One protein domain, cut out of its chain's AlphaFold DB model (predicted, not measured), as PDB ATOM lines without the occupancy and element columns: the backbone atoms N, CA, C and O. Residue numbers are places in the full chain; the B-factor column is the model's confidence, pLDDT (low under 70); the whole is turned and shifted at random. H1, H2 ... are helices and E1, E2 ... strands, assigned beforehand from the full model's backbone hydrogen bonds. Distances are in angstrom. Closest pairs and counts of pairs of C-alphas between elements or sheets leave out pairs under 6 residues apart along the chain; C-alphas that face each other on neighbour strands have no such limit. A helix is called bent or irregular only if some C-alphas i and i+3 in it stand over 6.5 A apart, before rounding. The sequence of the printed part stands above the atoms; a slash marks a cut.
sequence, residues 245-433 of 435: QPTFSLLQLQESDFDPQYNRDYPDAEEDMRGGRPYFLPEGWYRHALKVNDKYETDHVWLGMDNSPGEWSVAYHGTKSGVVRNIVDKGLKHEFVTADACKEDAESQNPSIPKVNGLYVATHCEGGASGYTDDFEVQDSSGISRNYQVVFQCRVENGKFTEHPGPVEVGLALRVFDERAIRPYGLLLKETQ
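This is residues 245 to 433 of the 435 residues of the protein "Hypothetical protein" of Rotaria magnacalcarata (UniProt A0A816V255). Two sheets stand partly face to face with their strands crossed, a sandwich of a large, strongly twisted five-strand sheet, built along the long strands E7 and E10, and a small sheet E5, E9, E8. H2 and H1 are on one face of the large sheet and H4 on the other, H3 packs on the small sheet, and the hairpin of E1 and E2 meets the first residue of E4. The printed part has 189 residues, with the order H1 E1 E2 E3 E4 H2 H3 E5 H4 E6 E7 E8 E9 E10; under half are in named elements, and the class is mixed. Both larger sheets are antiparallel; the whole is compact, with a radius of gyration of the C-alphas of 15.9 A and spans of 51 by 36 by 33 A.

Start at H1, residues 245 to 250; its closest C-alphas to E6, residues 376 to 379, are Thr 247 and Val 378, 5.9 A apart. E1, residues 271 to 274, and E2, residues 277 to 280, form an antiparallel hairpin; find N 274 and O 277 at 2.9 A. C-alpha 274 is 5.0 A from C-alpha 313 of E4, residues 313 to 318, their closest pair. E3, residues 286 to 289, pairs with E10, residues 422 to 432, which bends by 63 degrees at residue 425; see N 288 and O 427, 2.8 A. E7, residues 385 to 396, has E10 on one side, with N 393 and O 426 at 2.8 A, and on the other side E4, with N 317 and O 392 at 2.8 A, and its hairpin partner E6, with N 378 and O 386 at 2.8 A. H1 has a height over this branched sheet of 8.1 A; on the same face H2, residues 321 to 330, lies over E7 at 8.4 A, along the strands. On the opposite face H4, residues 369 to 372, is only just over E4, with 3 C-alphas falling on it. In the other sheet E9, residues 412 to 416, is the inner strand beside E5, residues 359 to 362, and E8, residues 401 to 405; look at N 361 and O 414, 3.0 A, and N 404 and O 413, 2.9 A. H3, residues 343 to 349, is on it, with Ala 346 and His 404 the closest C-alphas to E8, 5.4 A. Each O i to N i+4 pair is within hydrogen-bond range in H1 and H3, 4 of 6 in H2; H4 is too short for one.

Find C-alpha 245 at (-17.847, 12.346, 235.356), where H1 begins. E7 runs 35.0 A from C-alpha 385 at (-10.175, 13.932, 246.571). E10 runs 27.5 A to C-alpha 432 at (-17.261, 7.556, 252.395). E4 measures 16.8 A and H2 15.4 A; H2 is irregular, C-alphas 322 and 325 being 7.3 A apart.

The two farthest C-alphas, of Ser 352 and Ser 382, are 52.6 A apart. The printed part has no cut; the links H1 to E1, E3 to E4 and H2 to H3 are long. Mean pLDDT of the printed part is 86.7, and 20 residues are under 70, among them 267 to 271 and 349 to 356.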
ATOM      1  N   GLN A 245     -18.698  12.633 236.507       81.44
ATOM      2  CA  GLN A 245     -17.847  12.346 235.356       81.44
ATOM      3  C   GLN A 245     -16.462  11.849 235.779       81.44
ATOM      4  O   GLN A 245     -16.035  10.840 235.220       81.44
ATOM      5  N   PRO A 246     -15.769  12.433 236.778       86.81
ATOM      6  CA  PRO A 246     -14.586  11.834 237.387       86.81
ATOM      7  C   PRO A 246     -14.807  10.390 237.851       86.81
ATOM      8  O   PRO A 246     -14.031   9.499 237.498       86.81
ATOM      9  N   THR A 247     -15.895  10.133 238.581       89.75
ATOM     10  CA  THR A 247     -16.224   8.801 239.107       89.75
ATOM     11  C   THR A 247     -16.516   7.810 237.980       89.75
ATOM     12  O   THR A 247     -15.952   6.721 237.943       89.75
ATOM     13  N   PHE A 248     -17.346   8.188 237.013       92.50
ATOM     14  CA  PHE A 248     -17.677   7.397 235.835       92.50
ATOM     15  C   PHE A 248     -16.449   7.153 234.974       92.50
ATOM     16  O   PHE A 248     -16.242   6.025 234.546       92.50
ATOM     17  N   SER A 249     -15.588   8.150 234.789       91.62
ATOM     18  CA  SER A 249     -14.333   8.002 234.049       91.62
ATOM     19  C   SER A 249     -13.420   6.974 234.711       91.62
ATOM     20  O   SER A 249     -12.905   6.089 234.026       91.62
ATOM     21  N   LEU A 250     -13.267   7.026 236.041       94.62
ATOM     22  CA  LEU A 250     -12.498   6.037 236.802       94.62
ATOM     23  C   LEU A 250     -13.102   4.631 236.674       94.62
ATOM     24  O   LEU A 250     -12.374   3.657 236.473       94.62
ATOM     25  N   LEU A 251     -14.432   4.528 236.729       95.31
ATOM     26  CA  LEU A 251     -15.179   3.278 236.549       95.31
ATOM     27  C   LEU A 251     -15.331   2.851 235.074       95.31
ATOM     28  O   LEU A 251     -15.898   1.792 234.801       95.31
ATOM     29  N   GLN A 252     -14.810   3.643 234.130       96.81
ATOM     30  CA  GLN A 252     -14.905   3.453 232.676       96.81
ATOM     31  C   GLN A 252     -16.354   3.390 232.150       96.81
ATOM     32  O   GLN A 252     -16.677   2.635 231.230       96.81
ATOM     33  N   LEU A 253     -17.246   4.176 232.743       95.81
ATOM     34  CA  LEU A 253     -18.654   4.295 232.383       95.81
ATOM     35  C   LEU A 253     -18.896   5.520 231.502       95.81
ATOM     36  O   LEU A 253     -18.183   6.518 231.577       95.81
ATOM     37  N   GLN A 254     -19.911   5.425 230.655       92.00
ATOM     38  CA  GLN A 254     -20.357   6.467 229.741       92.00
ATOM     39  C   GLN A 254     -21.826   6.785 230.000       92.00
ATOM     40  O   GLN A 254     -22.584   5.941 230.471       92.00
ATOM     41  N   GLU A 255     -22.269   7.979 229.618       84.56
ATOM     42  CA  GLU A 255     -23.675   8.386 229.767       84.56
ATOM     43  C   GLU A 255     -24.655   7.401 229.112       84.56
ATOM     44  O   GLU A 255     -25.740   7.155 229.635       84.56
ATOM     45  N   SER A 256     -24.257   6.773 227.998       91.88
ATOM     46  CA  SER A 256     -25.066   5.776 227.292       91.88
ATOM     47  C   SER A 256     -25.310   4.482 228.073       91.88
ATOM     48  O   SER A 256     -26.202   3.721 227.691       91.88
ATOM     49  N   ASP A 257     -24.540   4.222 229.134       93.69
ATOM     50  CA  ASP A 257     -24.730   3.069 230.020       93.69
ATOM     51  C   ASP A 257     -25.904   3.255 230.988       93.69
ATOM     52  O   ASP A 257     -26.317   2.295 231.644       93.69
ATOM     53  N   PHE A 258     -26.444   4.470 231.092       90.62
ATOM     54  CA  PHE A 258     -27.440   4.832 232.090       90.62
ATOM     55  C   PHE A 258     -28.798   5.180 231.477       90.62
ATOM     56  O   PHE A 258     -28.923   5.536 230.303       90.62
ATOM     57  N   ASP A 259     -29.832   5.089 232.310       85.75
ATOM     58  CA  ASP A 259     -31.176   5.587 232.027       85.75
ATOM     59  C   ASP A 259     -31.607   6.563 233.141       85.75
ATOM     60  O   ASP A 259     -32.294   6.174 234.094       85.75
ATOM     61  N   PRO A 260     -31.167   7.838 233.065       80.50
ATOM     62  CA  PRO A 260     -31.244   8.779 234.184       80.50
ATOM     63  C   PRO A 260     -32.658   9.051 234.708       80.50
ATOM     64  O   PRO A 260     -32.814   9.427 235.870       80.50
ATOM     65  N   GLN A 261     -33.701   8.812 233.902       76.88
ATOM     66  CA  GLN A 261     -35.098   8.971 234.331       76.88
ATOM     67  C   GLN A 261     -35.467   8.051 235.511       76.88
ATOM     68  O   GLN A 261     -36.437   8.305 236.231       76.88
ATOM     69  N   TYR A 262     -34.693   6.978 235.709       81.75
ATOM     70  CA  TYR A 262     -34.860   6.016 236.789       81.75
ATOM     71  C   TYR A 262     -33.799   6.159 237.888       81.75
ATOM     72  O   TYR A 262     -33.747   5.302 238.772       81.75
ATOM     73  N   ASN A 263     -32.977   7.210 237.904       81.50
ATOM     74  CA  ASN A 263     -32.112   7.473 239.055       81.50
ATOM     75  C   ASN A 263     -32.948   7.661 240.330       81.50
ATOM     76  O   ASN A 263     -34.129   8.031 240.280       81.50
ATOM     77  N   ARG A 264     -32.368   7.320 241.481       80.31
ATOM     78  CA  ARG A 264     -33.073   7.405 242.763       80.31
ATOM     79  C   ARG A 264     -32.098   7.632 243.906       80.31
ATOM     80  O   ARG A 264     -31.190   6.829 244.092       80.31
ATOM     81  N   ASP A 265     -32.358   8.673 244.682       77.25
ATOM     82  CA  ASP A 265     -31.793   8.841 246.016       77.25
ATOM     83  C   ASP A 265     -32.622   8.044 247.043       77.25
ATOM     84  O   ASP A 265     -33.851   7.920 246.915       77.25
ATOM     85  N   TYR A 266     -31.956   7.485 248.051       73.50
ATOM     86  CA  TYR A 266     -32.565   6.703 249.128       73.50
ATOM     87  C   TYR A 266     -32.297   7.381 250.480       73.50
ATOM     88  O   TYR A 266     -31.436   6.929 251.232       73.50
ATOM     89  N   PRO A 267     -33.014   8.472 250.803       53.16
ATOM     90  CA  PRO A 267     -32.725   9.268 251.993       53.16
ATOM     91  C   PRO A 267     -33.157   8.602 253.306       53.16
ATOM     92  O   PRO A 267     -32.562   8.919 254.326       53.16
ATOM     93  N   ASP A 268     -34.160   7.716 253.277       60.38
ATOM     94  CA  ASP A 268     -34.724   7.041 254.452       60.38
ATOM     95  C   ASP A 268     -35.131   5.591 254.097       60.38
ATOM     96  O   ASP A 268     -35.551   5.313 252.963       60.38
ATOM     97  N   ALA A 269     -35.046   4.667 255.061       57.38
ATOM     98  CA  ALA A 269     -35.520   3.290 254.914       57.38
ATOM     99  C   ALA A 269     -37.052   3.174 255.076       57.38
ATOM    100  O   ALA A 269     -37.592   3.150 256.180       57.38
ATOM    101  N   GLU A 270     -37.758   3.039 253.957       62.16
ATOM    102  CA  GLU A 270     -39.101   2.449 253.894       62.16
ATOM    103  C   GLU A 270     -39.011   0.955 253.527       62.16
ATOM    104  O   GLU A 270     -38.236   0.553 252.658       62.16
ATOM    105  N   GLU A 271     -39.811   0.109 254.175       69.62
ATOM    106  CA  GLU A 271     -39.956  -1.287 253.755       69.62
ATOM    107  C   GLU A 271     -40.859  -1.367 252.522       69.62
ATOM    108  O   GLU A 271     -41.956  -0.806 252.489       69.62
ATOM    109  N   ASP A 272     -40.407  -2.088 251.502       88.12
ATOM    110  CA  ASP A 272     -41.153  -2.302 250.267       88.12
ATOM    111  C   ASP A 272     -41.133  -3.798 249.906       88.12
ATOM    112  O   ASP A 272     -40.407  -4.592 250.506       88.12
ATOM    113  N   MET A 273     -41.942  -4.215 248.935       92.44
ATOM    114  CA  MET A 273     -42.026  -5.604 248.477       92.44
ATOM    115  C   MET A 273     -41.709  -5.691 246.989       92.44
ATOM    116  O   MET A 273     -42.297  -4.978 246.176       92.44
ATOM    117  N   ARG A 274     -40.785  -6.578 246.613       94.19
ATOM    118  CA  ARG A 274     -40.389  -6.802 245.216       94.19
ATOM    119  C   ARG A 274     -40.274  -8.293 244.925       94.19
ATOM    120  O   ARG A 274     -39.591  -9.028 245.643       94.19
ATOM    121  N   GLY A 275     -40.955  -8.750 243.878       94.44
ATOM    122  CA  GLY A 275     -40.997 -10.167 243.501       94.44
ATOM    123  C   GLY A 275     -41.401 -11.101 244.649       94.44
ATOM    124  O   GLY A 275     -40.784 -12.138 244.852       94.44
ATOM    125  N   GLY A 276     -42.378 -10.715 245.461       93.81
ATOM    126  CA  GLY A 276     -42.891 -11.490 246.590       93.81
ATOM    127  C   GLY A 276     -41.996 -11.503 247.831       93.81
ATOM    128  O   GLY A 276     -42.276 -12.270 248.750       93.81
ATOM    129  N   ARG A 277     -40.941 -10.679 247.886       93.88
ATOM    130  CA  ARG A 277     -39.983 -10.645 249.001       93.88
ATOM    131  C   ARG A 277     -39.774  -9.238 249.558       93.88
ATOM    132  O   ARG A 277     -39.921  -8.280 248.795       93.88
ATOM    133  N   PRO A 278     -39.388  -9.117 250.844       93.31
ATOM    134  CA  PRO A 278     -38.975  -7.843 251.417       93.31
ATOM    135  C   PRO A 278     -37.840  -7.219 250.607       93.31
ATOM    136  O   PRO A 278     -36.854  -7.882 250.274       93.31
ATOM    137  N   TYR A 279     -37.997  -5.943 250.288       93.44
ATOM    138  CA  TYR A 279     -37.010  -5.114 249.622       93.44
ATOM    139  C   TYR A 279     -36.486  -4.083 250.619       93.44
ATOM    140  O   TYR A 279     -37.149  -3.094 250.927       93.44
ATOM    141  N   PHE A 280     -35.277  -4.333 251.116       92.44
ATOM    142  CA  PHE A 280     -34.579  -3.445 252.039       92.44
ATOM    143  C   PHE A 280     -33.905  -2.332 251.240       92.44
ATOM    144  O   PHE A 280     -32.947  -2.597 250.512       92.44
ATOM    145  N   LEU A 281     -34.427  -1.105 251.315       91.44
ATOM    146  CA  LEU A 281     -33.886   0.043 250.580       91.44
ATOM    147  C   LEU A 281     -32.437   0.352 251.015       91.44
ATOM    148  O   LEU A 281     -32.114   0.218 252.195       91.44
ATOM    149  N   PRO A 282     -31.546   0.769 250.092       91.69
ATOM    150  CA  PRO A 282     -30.152   1.051 250.406       91.69
ATOM    151  C   PRO A 282     -30.014   2.491 250.926       91.69
ATOM    152  O   PRO A 282     -29.580   3.379 250.200       91.69
ATOM    153  N   GLU A 283     -30.439   2.736 252.165       85.38
ATOM    154  CA  GLU A 283     -30.429   4.074 252.775       85.38
ATOM    155  C   GLU A 283     -29.037   4.733 252.721       85.38
ATOM    156  O   GLU A 283     -28.022   4.113 253.041       85.38
ATOM    157  N   GLY A 284     -28.989   5.997 252.295       79.69
ATOM    158  CA  GLY A 284     -27.757   6.775 252.147       79.69
ATOM    159  C   GLY A 284     -26.952   6.483 250.877       79.69
ATOM    160  O   GLY A 284     -25.861   7.029 250.723       79.69
ATOM    161  N   TRP A 285     -27.464   5.646 249.970       87.56
ATOM    162  CA  TRP A 285     -26.861   5.387 248.661       87.56
ATOM    163  C   TRP A 285     -27.603   6.137 247.555       87.56
ATOM    164  O   TRP A 285     -28.829   6.239 247.574       87.56
ATOM    165  N   TYR A 286     -26.873   6.577 246.530       85.56
ATOM    166  CA  TYR A 286     -27.466   7.134 245.317       85.56
ATOM    167  C   TYR A 286     -27.422   6.110 244.182       85.56
ATOM    168  O   TYR A 286     -26.361   5.577 243.858       85.56
ATOM    169  N   ARG A 287     -28.568   5.827 243.551       92.44
ATOM    170  CA  ARG A 287     -28.638   4.927 242.392       92.44
ATOM    171  C   ARG A 287     -28.567   5.679 241.078       92.44
ATOM    172  O   ARG A 287     -29.512   6.379 240.711       92.44
ATOM    173  N   HIS A 288     -27.557   5.326 240.295       91.06
ATOM    174  CA  HIS A 288     -27.533   5.503 238.851       91.06
ATOM    175  C   HIS A 288     -28.195   4.296 238.183       91.06
ATOM    176  O   HIS A 288     -27.714   3.165 238.286       91.06
ATOM    177  N   ALA A 289     -29.342   4.503 237.543       93.31
ATOM    178  CA  ALA A 289     -30.047   3.428 236.858       93.31
ATOM    179  C   ALA A 289     -29.296   3.029 235.588       93.31
ATOM    180  O   ALA A 289     -28.978   3.875 234.756       93.31
ATOM    181  N   LEU A 290     -29.028   1.734 235.439       96.31
ATOM    182  CA  LEU A 290     -28.369   1.203 234.254       96.31
ATOM    183  C   LEU A 290     -29.381   1.068 233.120       96.31
ATOM    184  O   LEU A 290     -30.528   0.661 233.328       96.31
ATOM    185  N   LYS A 291     -28.933   1.338 231.899       93.62
ATOM    186  CA  LYS A 291     -29.706   1.084 230.694       93.62
ATOM    187  C   LYS A 291     -29.756  -0.418 230.434       93.62
ATOM    188  O   LYS A 291     -28.824  -1.019 229.907       93.62
ATOM    189  N   VAL A 292     -30.859  -1.034 230.845       92.62
ATOM    190  CA  VAL A 292     -31.081  -2.485 230.731       92.62
ATOM    191  C   VAL A 292     -32.088  -2.870 229.652       92.62
ATOM    192  O   VAL A 292     -32.249  -4.058 229.366       92.62
ATOM    193  N   ASN A 293     -32.747  -1.884 229.038       84.62
ATOM    194  CA  ASN A 293     -33.571  -2.109 227.853       84.62
ATOM    195  C   ASN A 293     -32.691  -2.703 226.747       84.62
ATOM    196  O   ASN A 293     -31.569  -2.245 226.540       84.62
ATOM    197  N   ASP A 294     -33.182  -3.760 226.102       83.50
ATOM    198  CA  ASP A 294     -32.482  -4.545 225.073       83.50
ATOM    199  C   ASP A 294     -31.229  -5.320 225.540       83.50
ATOM    200  O   ASP A 294     -30.612  -6.025 224.740       83.50
ATOM    201  N   LYS A 295     -30.853  -5.243 226.827       87.38
ATOM    202  CA  LYS A 295     -29.702  -5.984 227.383       87.38
ATOM    203  C   LYS A 295     -30.062  -7.405 227.815       87.38
ATOM    204  O   LYS A 295     -29.258  -8.325 227.671       87.38
ATOM    205  N   TYR A 296     -31.250  -7.572 228.384       87.69
ATOM    206  CA  TYR A 296     -31.772  -8.863 228.828       87.69
ATOM    207  C   TYR A 296     -32.956  -9.283 227.945       87.69
ATOM    208  O   TYR A 296     -33.390  -8.514 227.090       87.69
ATOM    209  N   GLU A 297     -33.447 -10.515 228.111       77.56
ATOM    210  CA  GLU A 297     -34.565 -11.052 227.318       77.56
ATOM    211  C   GLU A 297     -35.781 -10.100 227.293       77.56
ATOM    212  O   GLU A 297     -35.987  -9.313 228.213       77.56
ATOM    213  N   THR A 298     -36.575 -10.164 226.220       62.56
ATOM    214  CA  THR A 298     -37.563  -9.139 225.823       62.56
ATOM    215  C   THR A 298     -38.753  -8.939 226.766       62.56
ATOM    216  O   THR A 298     -39.579  -8.064 226.506       62.56
ATOM    217  N   ASP A 299     -38.898  -9.732 227.829       75.94
ATOM    218  CA  ASP A 299     -39.901  -9.439 228.848       75.94
ATOM    219  C   ASP A 299     -39.356  -8.424 229.865       75.94
ATOM    220  O   ASP A 299     -38.231  -8.504 230.344       75.94
ATOM    221  N   HIS A 300     -40.152  -7.408 230.189       83.25
ATOM    222  CA  HIS A 300     -39.805  -6.423 231.223       83.25
ATOM    223  C   HIS A 300     -40.503  -6.717 232.556       83.25
ATOM    224  O   HIS A 300     -40.370  -5.952 233.508       83.25
ATOM    225  N   VAL A 301     -41.232  -7.838 232.638       90.50
ATOM    226  CA  VAL A 301     -42.019  -8.231 233.817       90.50
ATOM    227  C   VAL A 301     -41.123  -8.376 235.051       90.50
ATOM    228  O   VAL A 301     -41.487  -7.924 236.134       90.50
ATOM    229  N   TRP A 302     -39.907  -8.901 234.878       93.38
ATOM    230  CA  TRP A 302     -38.918  -9.050 235.951       93.38
ATOM    231  C   TRP A 302     -38.524  -7.721 236.625       93.38
ATOM    232  O   TRP A 302     -38.133  -7.725 237.794       93.38
ATOM    233  N   LEU A 303     -38.632  -6.592 235.909       92.50
ATOM    234  CA  LEU A 303     -38.282  -5.249 236.384       92.50
ATOM    235  C   LEU A 303     -39.493  -4.484 236.957       92.50
ATOM    236  O   LEU A 303     -39.374  -3.294 237.254       92.50
ATOM    237  N   GLY A 304     -40.639  -5.153 237.138       89.00
ATOM    238  CA  GLY A 304     -41.843  -4.595 237.763       89.00
ATOM    239  C   GLY A 304     -41.576  -3.862 239.088       89.00
ATOM    240  O   GLY A 304     -40.539  -4.034 239.735       89.00
ATOM    241  N   MET A 305     -42.495  -2.979 239.473       88.38
ATOM    242  CA  MET A 305     -42.374  -2.136 240.677       88.38
ATOM    243  C   MET A 305     -43.586  -2.243 241.609       88.38
ATOM    244  O   MET A 305     -43.687  -1.479 242.568       88.38
ATOM    245  N   ASP A 306     -44.508  -3.149 241.302       86.56
ATOM    246  CA  ASP A 306     -45.833  -3.282 241.910       86.56
ATOM    247  C   ASP A 306     -46.063  -4.669 242.526       86.56
ATOM    248  O   ASP A 306     -47.175  -4.989 242.944       86.56
ATOM    249  N   ASN A 307     -45.007  -5.481 242.608       89.25
ATOM    250  CA  ASN A 307     -45.031  -6.836 243.128       89.25
ATOM    251  C   ASN A 307     -45.915  -7.791 242.298       89.25
ATOM    252  O   ASN A 307     -46.444  -8.774 242.827       89.25
ATOM    253  N   SER A 308     -46.087  -7.503 241.004       89.50
ATOM    254  CA  SER A 308     -46.878  -8.321 240.082       89.50
ATOM    255  C   SER A 308     -46.275  -9.719 239.849       89.50
ATOM    256  O   SER A 308     -45.060  -9.912 239.955       89.50
ATOM    257  N   PRO A 309     -47.094 -10.730 239.485       91.44
ATOM    258  CA  PRO A 309     -46.594 -12.053 239.117       91.44
ATOM    259  C   PRO A 309     -45.534 -11.986 238.009       91.44
ATOM    260  O   PRO A 309     -45.752 -11.370 236.969       91.44
ATOM    261  N   GLY A 310     -44.399 -12.654 238.229       91.31
ATOM    262  CA  GLY A 310     -43.247 -12.633 237.321       91.31
ATOM    263  C   GLY A 310     -42.206 -11.558 237.649       91.31
ATOM    264  O   GLY A 310     -41.113 -11.599 237.089       91.31
ATOM    265  N   GLU A 311     -42.491 -10.643 238.581       95.12
ATOM    266  CA  GLU A 311     -41.485  -9.715 239.095       95.12
ATOM    267  C   GLU A 311     -40.400 -10.463 239.886       95.12
ATOM    268  O   GLU A 311     -40.671 -11.418 240.624       95.12
ATOM    269  N   TRP A 312     -39.149 -10.034 239.726       96.44
ATOM    270  CA  TRP A 312     -37.994 -10.618 240.405       96.44
ATOM    271  C   TRP A 312     -37.656  -9.846 241.679       96.44
ATOM    272  O   TRP A 312     -37.839  -8.629 241.759       96.44
ATOM    273  N   SER A 313     -37.124 -10.543 242.678       96.94
ATOM    274  CA  SER A 313     -36.725  -9.920 243.941       96.94
ATOM    275  C   SER A 313     -35.492  -9.040 243.775       96.94
ATOM    276  O   SER A 313     -34.703  -9.236 242.850       96.94
ATOM    277  N   VAL A 314     -35.320  -8.063 244.665       96.94
ATOM    278  CA  VAL A 314     -34.152  -7.172 244.659       96.94
ATOM    279  C   VAL A 314     -33.095  -7.681 245.634       96.94
ATOM    280  O   VAL A 314     -33.417  -8.100 246.744       96.94
ATOM    281  N   ALA A 315     -31.834  -7.628 245.216       96.25
ATOM    282  CA  ALA A 315     -30.666  -7.914 246.041       96.25
ATOM    283  C   ALA A 315     -29.477  -7.038 245.611       96.25
ATOM    284  O   ALA A 315     -29.545  -6.329 244.604       96.25
ATOM    285  N   TYR A 316     -28.383  -7.099 246.360       96.50
ATOM    286  CA  TYR A 316     -27.225  -6.227 246.213       96.50
ATOM    287  C   TYR A 316     -25.937  -7.024 246.055       96.50
ATOM    288  O   TYR A 316     -25.711  -8.001 246.765       96.50
ATOM    289  N   HIS A 317     -25.071  -6.593 245.147       94.56
ATOM    290  CA  HIS A 317     -23.770  -7.206 244.915       94.56
ATOM    291  C   HIS A 317     -22.661  -6.178 245.140       94.56
ATOM    292  O   HIS A 317     -22.525  -5.232 244.362       94.56
ATOM    293  N   GLY A 318     -21.889  -6.355 246.210       92.31
ATOM    294  CA  GLY A 318     -20.690  -5.562 246.461       92.31
ATOM    295  C   GLY A 318     -19.568  -6.005 245.537       92.31
ATOM    296  O   GLY A 318     -19.418  -7.197 245.274       92.31
ATOM    297  N   THR A 319     -18.804  -5.056 245.006       90.06
ATOM    298  CA  THR A 319     -17.683  -5.369 244.124       90.06
ATOM    299  C   THR A 319     -16.584  -4.316 244.215       90.06
ATOM    300  O   THR A 319     -16.742  -3.279 244.859       90.06
ATOM    301  N   LYS A 320     -15.462  -4.580 243.545       90.62
ATOM    302  CA  LYS A 320     -14.341  -3.643 243.427       90.62
ATOM    303  C   LYS A 320     -14.534  -2.742 242.210       90.62
ATOM    304  O   LYS A 320     -14.989  -3.204 241.160       90.62
ATOM    305  N   SER A 321     -14.099  -1.489 242.312       92.38
ATOM    306  CA  SER A 321     -14.203  -0.483 241.240       92.38
ATOM    307  C   SER A 321     -13.683  -0.977 239.881       92.38
ATOM    308  O   SER A 321     -14.352  -0.808 238.864       92.38
ATOM    309  N   GLY A 322     -12.554  -1.696 239.861       92.00
ATOM    310  CA  GLY A 322     -11.948  -2.236 238.634       92.00
ATOM    311  C   GLY A 322     -12.779  -3.288 237.879       92.00
ATOM    312  O   GLY A 322     -12.447  -3.622 236.743       92.00
ATOM    313  N   VAL A 323     -13.852  -3.815 238.476       91.56
ATOM    314  CA  VAL A 323     -14.730  -4.835 237.870       91.56
ATOM    315  C   VAL A 323     -16.014  -4.218 237.295       91.56
ATOM    316  O   VAL A 323     -16.677  -4.829 236.454       91.56
ATOM    317  N   VAL A 324     -16.348  -2.983 237.686       94.81
ATOM    318  CA  VAL A 324     -17.630  -2.325 237.387       94.81
ATOM    319  C   VAL A 324     -17.953  -2.314 235.890       94.81
ATOM    320  O   VAL A 324     -19.032  -2.771 235.512       94.81
ATOM    321  N   ARG A 325     -17.013  -1.905 235.026       95.88
ATOM    322  CA  ARG A 325     -17.192  -1.912 233.559       95.88
ATOM    323  C   ARG A 325     -17.632  -3.271 233.015       95.88
ATOM    324  O   ARG A 325     -18.583  -3.349 232.241       95.88
ATOM    325  N   ASN A 326     -16.981  -4.353 233.451       94.69
ATOM    326  CA  ASN A 326     -17.298  -5.703 232.976       94.69
ATOM    327  C   ASN A 326     -18.726  -6.113 233.352       94.69
ATOM    328  O   ASN A 326     -19.423  -6.707 232.529       94.69
ATOM    329  N   ILE A 327     -19.177  -5.767 234.562       94.44
ATOM    330  CA  ILE A 327     -20.540  -6.065 235.021       94.44
ATOM    331  C   ILE A 327     -21.567  -5.209 234.260       94.44
ATOM    332  O   ILE A 327     -22.610  -5.721 233.829       94.44
ATOM    333  N   VAL A 328     -21.271  -3.926 234.023       96.00
ATOM    334  CA  VAL A 328     -22.133  -3.042 233.224       96.00
ATOM    335  C   VAL A 328     -22.250  -3.523 231.777       96.00
ATOM    336  O   VAL A 328     -23.357  -3.517 231.250       96.00
ATOM    337  N   ASP A 329     -21.191  -4.045 231.159       94.19
ATOM    338  CA  ASP A 329     -21.266  -4.585 229.793       94.19
ATOM    339  C   ASP A 329     -21.958  -5.944 229.727       94.19
ATOM    340  O   ASP A 329     -22.893  -6.166 228.957       94.19
ATOM    341  N   LYS A 330     -21.472  -6.895 230.524       93.19
ATOM    342  CA  LYS A 330     -21.722  -8.324 230.305       93.19
ATOM    343  C   LYS A 330     -22.686  -8.926 231.321       93.19
ATOM    344  O   LYS A 330     -23.065 -10.085 231.165       93.19
ATOM    345  N   GLY A 331     -23.103  -8.154 232.323       93.25
ATOM    346  CA  GLY A 331     -23.879  -8.647 233.455       93.25
ATOM    347  C   GLY A 331     -22.996  -9.299 234.518       93.25
ATOM    348  O   GLY A 331     -21.769  -9.336 234.404       93.25
ATOM    349  N   LEU A 332     -23.631  -9.802 235.572       91.81
ATOM    350  CA  LEU A 332     -22.932 -10.473 236.660       91.81
ATOM    351  C   LEU A 332     -22.617 -11.919 236.255       91.81
ATOM    352  O   LEU A 332     -23.532 -12.715 236.060       91.81
ATOM    353  N   LYS A 333     -21.329 -12.245 236.114       90.50
ATOM    354  CA  LYS A 333     -20.847 -13.560 235.663       90.50
ATOM    355  C   LYS A 333     -19.766 -14.112 236.572       90.50
ATOM    356  O   LYS A 333     -19.006 -13.343 237.157       90.50
ATOM    357  N   HIS A 334     -19.638 -15.437 236.616       87.25
ATOM    358  CA  HIS A 334     -18.668 -16.144 237.464       87.25
ATOM    359  C   HIS A 334     -17.225 -15.719 237.176       87.25
ATOM    360  O   HIS A 334     -16.391 -15.715 238.071       87.25
ATOM    361  N   GLU A 335     -16.926 -15.338 235.934       82.94
ATOM    362  CA  GLU A 335     -15.595 -14.878 235.518       82.94
ATOM    363  C   GLU A 335     -15.220 -13.472 236.026       82.94
ATOM    364  O   GLU A 335     -14.040 -13.129 236.023       82.94
ATOM    365  N   PHE A 336     -16.191 -12.661 236.463       78.44
ATOM    366  CA  PHE A 336     -15.949 -11.287 236.928       78.44
ATOM    367  C   PHE A 336     -15.989 -11.147 238.446       78.44
ATOM    368  O   PHE A 336     -15.436 -10.190 238.981       78.44
ATOM    369  N   VAL A 337     -16.608 -12.088 239.157       70.06
ATOM    370  CA  VAL A 337     -16.716 -12.021 240.615       70.06
ATOM    371  C   VAL A 337     -15.461 -12.624 241.246       70.06
ATOM    372  O   VAL A 337     -15.306 -13.837 241.345       70.06
ATOM    373  N   THR A 338     -14.524 -11.763 241.648       55.91
ATOM    374  CA  THR A 338     -13.282 -12.174 242.330       55.91
ATOM    375  C   THR A 338     -13.426 -12.242 243.851       55.91
ATOM    376  O   THR A 338     -12.597 -12.861 244.514       55.91
ATOM    377  N   ALA A 339     -14.458 -11.596 244.401       55.00
ATOM    378  CA  ALA A 339     -14.843 -11.626 245.806       55.00
ATOM    379  C   ALA A 339     -16.357 -11.867 245.863       55.00
ATOM    380  O   ALA A 339     -17.146 -11.001 245.490       55.00
ATOM    381  N   ASP A 340     -16.758 -13.077 246.244       63.59
ATOM    382  CA  ASP A 340     -18.167 -13.444 246.339       63.59
ATOM    383  C   ASP A 340     -18.745 -12.836 247.626       63.59
ATOM    384  O   ASP A 340     -18.483 -13.335 248.725       63.59
ATOM    385  N   ALA A 341     -19.507 -11.748 247.498       62.56
ATOM    386  CA  ALA A 341     -20.121 -11.079 248.641       62.56
ATOM    387  C   ALA A 341     -20.922 -12.073 249.499       62.56
ATOM    388  O   ALA A 341     -21.822 -12.725 248.994       62.56
ATOM    389  N   CYS A 342     -20.618 -12.195 250.790       71.69
ATOM    390  CA  CYS A 342     -21.271 -13.110 251.741       71.69
ATOM    391  C   CYS A 342     -20.979 -14.611 251.553       71.69
ATOM    392  O   CYS A 342     -21.649 -15.442 252.172       71.69
ATOM    393  N   LYS A 343     -19.999 -15.003 250.727       77.12
ATOM    394  CA  LYS A 343     -19.659 -16.425 250.552       77.12
ATOM    395  C   LYS A 343     -19.062 -17.055 251.797       77.12
ATOM    396  O   LYS A 343     -19.477 -18.151 252.156       77.12
ATOM    397  N   GLU A 344     -18.109 -16.386 252.438       76.56
ATOM    398  CA  GLU A 344     -17.468 -16.906 253.651       76.56
ATOM    399  C   GLU A 344     -18.493 -17.076 254.778       76.56
ATOM    400  O   GLU A 344     -18.540 -18.129 255.416       76.56
ATOM    401  N   ASP A 345     -19.391 -16.098 254.943       76.00
ATOM    402  CA  ASP A 345     -20.510 -16.182 255.884       76.00
ATOM    403  C   ASP A 345     -21.409 -17.387 255.579       76.00
ATOM    404  O   ASP A 345     -21.675 -18.207 256.460       76.00
ATOM    405  N   ALA A 346     -21.812 -17.556 254.316       73.69
ATOM    406  CA  ALA A 346     -22.646 -18.677 253.898       73.69
ATOM    407  C   ALA A 346     -21.954 -20.037 254.117       73.69
ATOM    408  O   ALA A 346     -22.565 -20.967 254.646       73.69
ATOM    409  N   GLU A 347     -20.679 -20.164 253.738       76.62
ATOM    410  CA  GLU A 347     -19.896 -21.399 253.885       76.62
ATOM    411  C   GLU A 347     -19.627 -21.749 255.355       76.62
ATOM    412  O   GLU A 347     -19.678 -22.925 255.723       76.62
ATOM    413  N   SER A 348     -19.379 -20.750 256.209       73.75
ATOM    414  CA  SER A 348     -19.131 -20.962 257.640       73.75
ATOM    415  C   SER A 348     -20.365 -21.497 258.372       73.75
ATOM    416  O   SER A 348     -20.249 -22.375 259.229       73.75
ATOM    417  N   GLN A 349     -21.555 -21.015 258.002       69.69
ATOM    418  CA  GLN A 349     -22.810 -21.383 258.657       69.69
ATOM    419  C   GLN A 349     -23.457 -22.631 258.053       69.69
ATOM    420  O   GLN A 349     -24.261 -23.293 258.713       69.69
ATOM    421  N   ASN A 350     -23.083 -23.004 256.828       68.69
ATOM    422  CA  ASN A 350     -23.532 -24.240 256.205       68.69
ATOM    423  C   ASN A 350     -22.367 -24.973 255.505       68.69
ATOM    424  O   ASN A 350     -22.202 -24.888 254.285       68.69
ATOM    425  N   PRO A 351     -21.610 -25.800 256.255       69.81
ATOM    426  CA  PRO A 351     -20.482 -26.571 255.723       69.81
ATOM    427  C   PRO A 351     -20.865 -27.592 254.642       69.81
ATOM    428  O   PRO A 351     -19.990 -28.142 253.973       69.81
ATOM    429  N   SER A 352     -22.164 -27.885 254.490       68.00
ATOM    430  CA  SER A 352     -22.687 -28.767 253.443       68.00
ATOM    431  C   SER A 352     -22.978 -28.054 252.121       68.00
ATOM    432  O   SER A 352     -23.319 -28.724 251.144       68.00
ATOM    433  N   ILE A 353     -22.802 -26.727 252.051       68.00
ATOM    434  CA  ILE A 353     -22.831 -25.999 250.784       68.00
ATOM    435  C   ILE A 353     -21.739 -26.569 249.866       68.00
ATOM    436  O   ILE A 353     -20.560 -26.593 250.230       68.00
ATOM    437  N   PRO A 354     -22.089 -27.005 248.645       65.00
ATOM    438  CA  PRO A 354     -21.096 -27.419 247.669       65.00
ATOM    439  C   PRO A 354     -20.094 -26.290 247.386       65.00
ATOM    440  O   PRO A 354     -20.501 -25.191 246.995       65.00
ATOM    441  N   LYS A 355     -18.789 -26.585 247.495       67.25
ATOM    442  CA  LYS A 355     -17.661 -25.688 247.150       67.25
ATOM    443  C   LYS A 355     -17.513 -25.439 245.640       67.25
ATOM    444  O   LYS A 355     -16.412 -25.368 245.103       67.25
ATOM    445  N   VAL A 356     -18.627 -25.405 244.922       66.19
ATOM    446  CA  VAL A 356     -18.687 -24.920 243.543       66.19
ATOM    447  C   VAL A 356     -18.794 -23.398 243.561       66.19
ATOM    448  O   VAL A 356     -19.218 -22.825 244.563       66.19
ATOM    449  N   ASN A 357     -18.423 -22.735 242.471       70.69
ATOM    450  CA  ASN A 357     -18.598 -21.288 242.359       70.69
ATOM    451  C   ASN A 357     -20.094 -20.936 242.256       70.69
ATOM    452  O   ASN A 357     -20.923 -21.748 241.834       70.69
ATOM    453  N   GLY A 358     -20.460 -19.759 242.747       81.50
ATOM    454  CA  GLY A 358     -21.824 -19.245 242.790       81.50
ATOM    455  C   GLY A 358     -21.759 -17.726 242.781       81.50
ATOM    456  O   GLY A 358     -20.811 -17.176 243.318       81.50
ATOM    457  N   LEU A 359     -22.754 -17.062 242.206       90.25
ATOM    458  CA  LEU A 359     -22.886 -15.614 242.308       90.25
ATOM    459  C   LEU A 359     -23.617 -15.304 243.606       90.25
ATOM    460  O   LEU A 359     -24.769 -15.711 243.773       90.25
ATOM    461  N   TYR A 360     -22.954 -14.616 244.526       90.62
ATOM    462  CA  TYR A 360     -23.564 -14.249 245.795       90.62
ATOM    463  C   TYR A 360     -23.996 -12.781 245.814       90.62
ATOM    464  O   TYR A 360     -23.290 -11.891 245.330       90.62
ATOM    465  N   VAL A 361     -25.178 -12.543 246.378       93.62
ATOM    466  CA  VAL A 361     -25.756 -11.216 246.612       93.62
ATOM    467  C   VAL A 361     -26.406 -11.154 247.987       93.62
ATOM    468  O   VAL A 361     -26.912 -12.155 248.485       93.62
ATOM    469  N   ALA A 362     -26.420  -9.981 248.605       93.94
ATOM    470  CA  ALA A 362     -27.042  -9.750 249.901       93.94
ATOM    471  C   ALA A 362     -28.432  -9.125 249.739       93.94
ATOM    472  O   ALA A 362     -28.657  -8.316 248.841       93.94
ATOM    473  N   THR A 363     -29.368  -9.434 250.634       94.38
ATOM    474  CA  THR A 363     -30.660  -8.722 250.672       94.38
ATOM    475  C   THR A 363     -30.540  -7.298 251.212       94.38
ATOM    476  O   THR A 363     -31.433  -6.493 250.976       94.38
ATOM    477  N   HIS A 364     -29.438  -6.976 251.896       93.31
ATOM    478  CA  HIS A 364     -29.140  -5.652 252.439       93.31
ATOM    479  C   HIS A 364     -27.930  -5.042 251.732       93.31
ATOM    480  O   HIS A 364     -26.944  -5.733 251.464       93.31
ATOM    481  N   CYS A 365     -28.004  -3.746 251.439       93.25
ATOM    482  CA  CYS A 365     -26.878  -3.011 250.875       93.25
ATOM    483  C   CYS A 365     -25.863  -2.677 251.971       93.25
ATOM    484  O   CYS A 365     -24.760  -3.213 251.951       93.25
ATOM    485  N   GLU A 366     -26.261  -1.868 252.955       91.25
ATOM    486  CA  GLU A 366     -25.416  -1.488 254.090       91.25
ATOM    487  C   GLU A 366     -25.158  -2.684 255.018       91.25
ATOM    488  O   GLU A 366     -26.094  -3.403 255.377       91.25
ATOM    489  N   GLY A 367     -23.895  -2.938 255.369       87.44
ATOM    490  CA  GLY A 367     -23.474  -4.065 256.216       87.44
ATOM    491  C   GLY A 367     -23.607  -5.447 255.558       87.44
ATOM    492  O   GLY A 367     -22.967  -6.398 255.992       87.44
ATOM    493  N   GLY A 368     -24.411  -5.552 254.497       91.12
ATOM    494  CA  GLY A 368     -24.517  -6.701 253.610       91.12
ATOM    495  C   GLY A 368     -23.515  -6.608 252.470       91.12
ATOM    496  O   GLY A 368     -22.339  -6.909 252.633       91.12
ATOM    497  N   ALA A 369     -23.989  -6.182 251.302       92.94
ATOM    498  CA  ALA A 369     -23.161  -6.068 250.107       92.94
ATOM    499  C   ALA A 369     -22.000  -5.069 250.260       92.94
ATOM    500  O   ALA A 369     -20.918  -5.336 249.743       92.94
ATOM    501  N   SER A 370     -22.191  -3.952 250.971       92.25
ATOM    502  CA  SER A 370     -21.165  -2.909 251.113       92.25
ATOM    503  C   SER A 370     -19.912  -3.385 251.852       92.25
ATOM    504  O   SER A 370     -18.816  -2.927 251.538       92.25
ATOM    505  N   GLY A 371     -20.039  -4.373 252.748       89.56
ATOM    506  CA  GLY A 371     -18.905  -4.984 253.455       89.56
ATOM    507  C   GLY A 371     -17.929  -5.742 252.547       89.56
ATOM    508  O   GLY A 371     -16.848  -6.119 252.984       89.56
ATOM    509  N   TYR A 372     -18.300  -5.945 251.282       87.25
ATOM    510  CA  TYR A 372     -17.499  -6.620 250.259       87.25
ATOM    511  C   TYR A 372     -17.003  -5.666 249.167       87.25
ATOM    512  O   TYR A 372     -16.551  -6.104 248.107       87.25
ATOM    513  N   THR A 373     -17.124  -4.360 249.404       89.81
ATOM    514  CA  THR A 373     -16.627  -3.304 248.518       89.81
ATOM    515  C   THR A 373     -15.330  -2.729 249.072       89.81
ATOM    516  O   THR A 373     -15.140  -2.704 250.286       89.81
ATOM    517  N   ASP A 374     -14.449  -2.268 248.184       89.44
ATOM    518  CA  ASP A 374     -13.291  -1.459 248.569       89.44
ATOM    519  C   ASP A 374     -13.600   0.010 248.261       89.44
ATOM    520  O   ASP A 374     -14.177   0.316 247.208       89.44
ATOM    521  N   ASP A 375     -13.161   0.907 249.141       92.81
ATOM    522  CA  ASP A 375     -13.174   2.342 248.875       92.81
ATOM    523  C   ASP A 375     -12.234   2.665 247.706       92.81
ATOM    524  O   ASP A 375     -11.141   2.100 247.575       92.81
ATOM    525  N   PHE A 376     -12.644   3.596 246.849       93.69
ATOM    526  CA  PHE A 376     -11.801   4.123 245.786       93.69
ATOM    527  C   PHE A 376     -11.842   5.648 245.760       93.69
ATOM    528  O   PHE A 376     -12.898   6.268 245.883       93.69
ATOM    529  N   GLU A 377     -10.665   6.241 245.585       94.44
ATOM    530  CA  GLU A 377     -10.485   7.687 245.574       94.44
ATOM    531  C   GLU A 377     -10.794   8.254 244.186       94.44
ATOM    532  O   GLU A 377     -10.303   7.762 243.166       94.44
ATOM    533  N   VAL A 378     -11.593   9.314 244.153       90.81
ATOM    534  CA  VAL A 378     -11.900  10.095 242.960       90.81
ATOM    535  C   VAL A 378     -11.534  11.545 243.241       90.81
ATOM    536  O   VAL A 378     -11.992  12.136 244.218       90.81
ATOM    537  N   GLN A 379     -10.726  12.124 242.360       86.62
ATOM    538  CA  GLN A 379     -10.403  13.542 242.397       86.62
ATOM    539  C   GLN A 379     -11.376  14.308 241.500       86.62
ATOM    540  O   GLN A 379     -11.503  13.994 240.316       86.62
ATOM    541  N   ASP A 380     -12.067  15.299 242.060       75.88
ATOM    542  CA  ASP A 380     -12.991  16.132 241.293       75.88
ATOM    543  C   ASP A 380     -12.268  17.188 240.436       75.88
ATOM    544  O   ASP A 380     -11.052  17.389 240.523       75.88
ATOM    545  N   SER A 381     -13.034  17.894 239.604       69.00
ATOM    546  CA  SER A 381     -12.535  18.965 238.730       69.00
ATOM    547  C   SER A 381     -11.912  20.154 239.482       69.00
ATOM    548  O   SER A 381     -11.157  20.924 238.886       69.00
ATOM    549  N   SER A 382     -12.159  20.286 240.790       67.88
ATOM    550  CA  SER A 382     -11.538  21.285 241.670       67.88
ATOM    551  C   SER A 382     -10.246  20.795 242.340       67.88
ATOM    552  O   SER A 382      -9.558  21.568 243.012       67.88
ATOM    553  N   GLY A 383      -9.881  19.529 242.126       78.12
ATOM    554  CA  GLY A 383      -8.706  18.892 242.706       78.12
ATOM    555  C   GLY A 383      -8.938  18.299 244.097       78.12
ATOM    556  O   GLY A 383      -7.964  17.867 244.715       78.12
ATOM    557  N   ILE A 384     -10.180  18.261 244.589       78.00
ATOM    558  CA  ILE A 384     -10.535  17.671 245.883       78.00
ATOM    559  C   ILE A 384     -10.729  16.165 245.704       78.00
ATOM    560  O   ILE A 384     -11.532  15.725 244.883       78.00
ATOM    561  N   SER A 385     -10.009  15.382 246.502       86.94
ATOM    562  CA  SER A 385     -10.175  13.932 246.571       86.94
ATOM    563  C   SER A 385     -11.315  13.546 247.507       86.94
ATOM    564  O   SER A 385     -11.397  14.045 248.632       86.94
ATOM    565  N   ARG A 386     -12.168  12.627 247.057       86.88
ATOM    566  CA  ARG A 386     -13.230  11.989 247.846       86.88
ATOM    567  C   ARG A 386     -13.162  10.479 247.664       86.88
ATOM    568  O   ARG A 386     -12.784  10.011 246.592       86.88
ATOM    569  N   ASN A 387     -13.544   9.725 248.688       92.31
ATOM    570  CA  ASN A 387     -13.623   8.270 248.607       92.31
ATOM    571  C   ASN A 387     -15.057   7.826 248.354       92.31
ATOM    572  O   ASN A 387     -16.006   8.422 248.861       92.31
ATOM    573  N   TYR A 388     -15.203   6.771 247.561       93.00
ATOM    574  CA  TYR A 388     -16.496   6.213 247.204       93.00
ATOM    575  C   TYR A 388     -16.506   4.699 247.348       93.00
ATOM    576  O   TYR A 388     -15.499   4.031 247.128       93.00
ATOM    577  N   GLN A 389     -17.689   4.165 247.630       94.25
ATOM    578  CA  GLN A 389     -18.011   2.750 247.498       94.25
ATOM    579  C   GLN A 389     -18.988   2.525 246.350       94.25
ATOM    580  O   GLN A 389     -19.765   3.413 245.985       94.25
ATOM    581  N   VAL A 390     -18.966   1.311 245.798       95.06
ATOM    582  CA  VAL A 390     -19.823   0.912 244.679       95.06
ATOM    583  C   VAL A 390     -20.499  -0.433 244.923       95.06
ATOM    584  O   VAL A 390     -19.852  -1.436 245.213       95.06
ATOM    585  N   VAL A 391     -21.821  -0.467 244.754       96.06
ATOM    586  CA  VAL A 391     -22.644  -1.678 244.885       96.06
ATOM    587  C   VAL A 391     -23.576  -1.792 243.684       96.06
ATOM    588  O   VAL A 391     -24.196  -0.820 243.263       96.06
ATOM    589  N   PHE A 392     -23.743  -2.989 243.132       97.12
ATOM    590  CA  PHE A 392     -24.770  -3.232 242.124       97.12
ATOM    591  C   PHE A 392     -26.103  -3.582 242.769       97.12
ATOM    592  O   PHE A 392     -26.202  -4.524 243.556       97.12
ATOM    593  N   GLN A 393     -27.156  -2.887 242.357       97.50
ATOM    594  CA  GLN A 393     -28.528  -3.294 242.606       97.50
ATOM    595  C   GLN A 393     -28.962  -4.290 241.523       97.50
ATOM    596  O   GLN A 393     -28.903  -3.998 240.324       97.50
ATOM    597  N   CYS A 394     -29.393  -5.475 241.947       97.31
ATOM    598  CA  CYS A 394     -29.690  -6.614 241.087       97.31
ATOM    599  C   CYS A 394     -31.141  -7.075 241.244       97.31
ATOM    600  O   CYS A 394     -31.714  -7.010 242.331       97.31
ATOM    601  N   ARG A 395     -31.719  -7.596 240.160       96.88
ATOM    602  CA  ARG A 395     -32.924  -8.430 240.196       96.88
ATOM    603  C   ARG A 395     -32.526  -9.897 240.173       96.88
ATOM    604  O   ARG A 395     -31.643 -10.260 239.399       96.88
ATOM    605  N   VAL A 396     -33.180 -10.719 240.985       96.62
ATOM    606  CA  VAL A 396     -32.902 -12.154 241.110       96.62
ATOM    607  C   VAL A 396     -34.183 -12.953 240.901       96.62
ATOM    608  O   VAL A 396     -35.197 -12.703 241.557       96.62
ATOM    609  N   GLU A 397     -34.142 -13.912 239.979       96.06
ATOM    610  CA  GLU A 397     -35.297 -14.733 239.630       96.06
ATOM    611  C   GLU A 397     -35.723 -15.616 240.806       96.06
ATOM    612  O   GLU A 397     -34.938 -16.371 241.390       96.06
ATOM    613  N   ASN A 398     -37.007 -15.543 241.143       93.69
ATOM    614  CA  ASN A 398     -37.575 -16.320 242.232       93.69
ATOM    615  C   ASN A 398     -37.445 -17.829 241.991       93.69
ATOM    616  O   ASN A 398     -37.817 -18.345 240.941       93.69
ATOM    617  N   GLY A 399     -36.933 -18.548 242.993       93.62
ATOM    618  CA  GLY A 399     -36.736 -19.999 242.927       93.62
ATOM    619  C   GLY A 399     -35.464 -20.444 242.193       93.62
ATOM    620  O   GLY A 399     -35.239 -21.646 242.061       93.62
ATOM    621  N   LYS A 400     -34.615 -19.511 241.741       95.12
ATOM    622  CA  LYS A 400     -33.328 -19.799 241.077       95.12
ATOM    623  C   LYS A 400     -32.102 -19.564 241.960       95.12
ATOM    624  O   LYS A 400     -30.974 -19.503 241.470       95.12
ATOM    625  N   PHE A 401     -32.310 -19.454 243.265       93.12
ATOM    626  CA  PHE A 401     -31.256 -19.247 244.246       93.12
ATOM    627  C   PHE A 401     -31.481 -20.090 245.496       93.12
ATOM    628  O   PHE A 401     -32.589 -20.541 245.780       93.12
ATOM    629  N   THR A 402     -30.404 -20.275 246.252       90.88
ATOM    630  CA  THR A 402     -30.444 -20.815 247.615       90.88
ATOM    631  C   THR A 402     -30.190 -19.698 248.614       90.88
ATOM    632  O   THR A 402     -29.361 -18.827 248.347       90.88
ATOM    633  N   GLU A 403     -30.877 -19.743 249.748       91.44
ATOM    634  CA  GLU A 403     -30.755 -18.763 250.827       91.44
ATOM    635  C   GLU A 403     -29.804 -19.266 251.902       91.44
ATOM    636  O   GLU A 403     -29.883 -20.422 252.320       91.44
ATOM    637  N   HIS A 404     -28.943 -18.368 252.362       87.69
ATOM    638  CA  HIS A 404     -28.018 -18.597 253.459       87.69
ATOM    639  C   HIS A 404     -28.077 -17.408 254.418       87.69
ATOM    640  O   HIS A 404     -28.461 -16.311 254.001       87.69
ATOM    641  N   PRO A 405     -27.695 -17.594 255.688       86.56
ATOM    642  CA  PRO A 405     -27.530 -16.479 256.609       86.56
ATOM    643  C   PRO A 405     -26.572 -15.427 256.035       86.56
ATOM    644  O   PRO A 405     -25.526 -15.772 255.483       86.56
ATOM    645  N   GLY A 406     -26.961 -14.154 256.115       83.56
ATOM    646  CA  GLY A 406     -26.118 -13.029 255.725       83.56
ATOM    647  C   GLY A 406     -25.347 -12.432 256.911       83.56
ATOM    648  O   GLY A 406     -25.567 -12.825 258.056       83.56
ATOM    649  N   PRO A 407     -24.476 -11.443 256.651       79.50
ATOM    650  CA  PRO A 407     -23.725 -10.722 257.690       79.50
ATOM    651  C   PRO A 407     -24.597  -9.776 258.535       79.50
ATOM    652  O   PRO A 407     -24.185  -9.336 259.605       79.50
ATOM    653  N   VAL A 408     -25.808  -9.455 258.068       85.12
ATOM    654  CA  VAL A 408     -26.790  -8.638 258.794       85.12
ATOM    655  C   VAL A 408     -27.784  -9.569 259.486       85.12
ATOM    656  O   VAL A 408     -28.243 -10.522 258.868       85.12
ATOM    657  N   GLU A 409     -28.158  -9.278 260.737       80.88
ATOM    658  CA  GLU A 409     -28.991 -10.150 261.593       80.88
ATOM    659  C   GLU A 409     -30.310 -10.602 260.935       80.88
ATOM    660  O   GLU A 409     -30.726 -11.749 261.093       80.88
ATOM    661  N   VAL A 410     -30.943  -9.728 260.146       82.31
ATOM    662  CA  VAL A 410     -32.171 -10.017 259.374       82.31
ATOM    663  C   VAL A 410     -31.913 -10.197 257.869       82.31
ATOM    664  O   VAL A 410     -32.844 -10.337 257.073       82.31
ATOM    665  N   GLY A 411     -30.648 -10.167 257.452       85.69
ATOM    666  CA  GLY A 411     -30.219 -10.257 256.064       85.69
ATOM    667  C   GLY A 411     -29.920 -11.684 255.616       85.69
ATOM    668  O   GLY A 411     -29.475 -12.531 256.386       85.69
ATOM    669  N   LEU A 412     -30.125 -11.936 254.324       90.81
ATOM    670  CA  LEU A 412     -29.789 -13.202 253.682       90.81
ATOM    671  C   LEU A 412     -28.706 -12.984 252.633       90.81
ATOM    672  O   LEU A 412     -28.688 -11.964 251.937       90.81
ATOM    673  N   ALA A 413     -27.851 -13.987 252.486       90.75
ATOM    674  CA  ALA A 413     -26.997 -14.174 251.331       90.75
ATOM    675  C   ALA A 413     -27.714 -15.099 250.339       90.75
ATOM    676  O   ALA A 413     -27.989 -16.266 250.630       90.75
ATOM    677  N   LEU A 414     -28.043 -14.581 249.159       92.62
ATOM    678  CA  LEU A 414     -28.632 -15.356 248.076       92.62
ATOM    679  C   LEU A 414     -27.515 -15.835 247.162       92.62
ATOM    680  O   LEU A 414     -26.750 -15.036 246.623       92.62
ATOM    681  N   ARG A 415     -27.451 -17.146 246.958       90.69
ATOM    682  CA  ARG A 415     -26.514 -17.765 246.028       90.69
ATOM    683  C   ARG A 415     -27.243 -18.180 244.755       90.69
ATOM    684  O   ARG A 415     -28.117 -19.048 244.802       90.69
ATOM    685  N   VAL A 416     -26.831 -17.608 243.629       91.94
ATOM    686  CA  VAL A 416     -27.370 -17.837 242.284       91.94
ATOM    687  C   VAL A 416     -26.348 -18.615 241.454       91.94
ATOM    688  O   VAL A 416     -25.175 -18.254 241.394       91.94
ATOM    689  N   PHE A 417     -26.765 -19.706 240.814       88.75
ATOM    690  CA  PHE A 417     -25.875 -20.504 239.957       88.75
ATOM    691  C   PHE A 417     -25.970 -20.115 238.482       88.75
ATOM    692  O   PHE A 417     -24.954 -20.075 237.786       88.75
ATOM    693  N   ASP A 418     -27.190 -19.854 238.018       91.62
ATOM    694  CA  ASP A 418     -27.476 -19.468 236.642       91.62
ATOM    695  C   ASP A 418     -27.284 -17.957 236.474       91.62
ATOM    696  O   ASP A 418     -28.022 -17.163 237.053       91.62
ATOM    697  N   GLU A 419     -26.308 -17.556 235.662       92.19
ATOM    698  CA  GLU A 419     -26.017 -16.144 235.371       92.19
ATOM    699  C   GLU A 419     -27.210 -15.422 234.715       92.19
ATOM    700  O   GLU A 419     -27.301 -14.199 234.777       92.19
ATOM    701  N   ARG A 420     -28.158 -16.152 234.108       92.94
ATOM    702  CA  ARG A 420     -29.372 -15.569 233.505       92.94
ATOM    703  C   ARG A 420     -30.432 -15.194 234.536       92.94
ATOM    704  O   ARG A 420     -31.273 -14.341 234.247       92.94
ATOM    705  N   ALA A 421     -30.370 -15.809 235.714       95.50
ATOM    706  CA  ALA A 421     -31.301 -15.614 236.819       95.50
ATOM    707  C   ALA A 421     -30.927 -14.422 237.719       95.50
ATOM    708  O   ALA A 421     -31.540 -14.222 238.768       95.50
ATOM    709  N   ILE A 422     -29.924 -13.627 237.331       95.19
ATOM    710  CA  ILE A 422     -29.515 -12.415 238.036       95.19
ATOM    711  C   ILE A 422     -29.167 -11.295 237.055       95.19
ATOM    712  O   ILE A 422     -28.436 -11.484 236.088       95.19
ATOM    713  N   ARG A 423     -29.721 -10.105 237.289       96.19
ATOM    714  CA  ARG A 423     -29.621  -8.968 236.366       96.19
ATOM    715  C   ARG A 423     -29.293  -7.686 237.134       96.19
ATOM    716  O   ARG A 423     -30.180  -7.145 237.799       96.19
ATOM    717  N   PRO A 424     -28.054  -7.171 237.051       96.44
ATOM    718  CA  PRO A 424     -27.740  -5.820 237.501       96.44
ATOM    719  C   PRO A 424     -28.566  -4.792 236.723       96.44
ATOM    720  O   PRO A 424     -28.615  -4.849 235.489       96.44
ATOM    721  N   TYR A 425     -29.202  -3.868 237.443       96.75
ATOM    722  CA  TYR A 425     -30.034  -2.803 236.864       96.75
ATOM    723  C   TYR A 425     -29.806  -1.422 237.487       96.75
ATOM    724  O   TYR A 425     -30.289  -0.421 236.962       96.75
ATOM    725  N   GLY A 426     -29.062  -1.341 238.588       97.38
ATOM    726  CA  GLY A 426     -28.644  -0.078 239.182       97.38
ATOM    727  C   GLY A 426     -27.208  -0.157 239.672       97.38
ATOM    728  O   GLY A 426     -26.764  -1.211 240.125       97.38
ATOM    729  N   LEU A 427     -26.505   0.964 239.591       97.44
ATOM    730  CA  LEU A 427     -25.208   1.189 240.206       97.44
ATOM    731  C   LEU A 427     -25.410   2.150 241.378       97.44
ATOM    732  O   LEU A 427     -25.839   3.285 241.184       97.44
ATOM    733  N   LEU A 428     -25.158   1.675 242.589       96.19
ATOM    734  CA  LEU A 428     -25.238   2.457 243.813       96.19
ATOM    735  C   LEU A 428     -23.856   3.017 244.127       96.19
ATOM    736  O   LEU A 428     -22.888   2.258 244.178       96.19
ATOM    737  N   LEU A 429     -23.787   4.326 244.352       93.19
ATOM    738  CA  LEU A 429     -22.588   5.031 244.786       93.19
ATOM    739  C   LEU A 429     -22.859   5.733 246.115       93.19
ATOM    740  O   LEU A 429     -23.939   6.290 246.331       93.19
ATOM    741  N   LYS A 430     -21.869   5.692 247.003       90.81
ATOM    742  CA  LYS A 430     -21.897   6.358 248.305       90.81
ATOM    743  C   LYS A 430     -20.526   6.949 248.581       90.81
ATOM    744  O   LYS A 430     -19.530   6.244 248.465       90.81
ATOM    745  N   GLU A 431     -20.486   8.234 248.914       87.38
ATOM    746  CA  GLU A 431     -19.270   8.883 249.406       87.38
ATOM    747  C   GLU A 431     -18.975   8.384 250.826       87.38
ATOM    748  O   GLU A 431     -19.861   8.376 251.687       87.38
ATOM    749  N   THR A 432     -17.740   7.954 251.072       85.69
ATOM    750  CA  THR A 432     -17.261   7.556 252.395       85.69
ATOM    751  C   THR A 432     -16.446   8.685 253.014       85.69
ATOM    752  O   THR A 432     -15.766   9.449 252.329       85.69
ATOM    753  N   GLN A 433     -16.539   8.837 254.336       71.06
ATOM    754  CA  GLN A 433     -15.713   9.819 255.035       71.06
ATOM    755  C   GLN A 433     -14.271   9.308 255.071       71.06
ATOM    756  O   GLN A 433     -14.029   8.186 255.506       71.06
TER     757      GLN A 433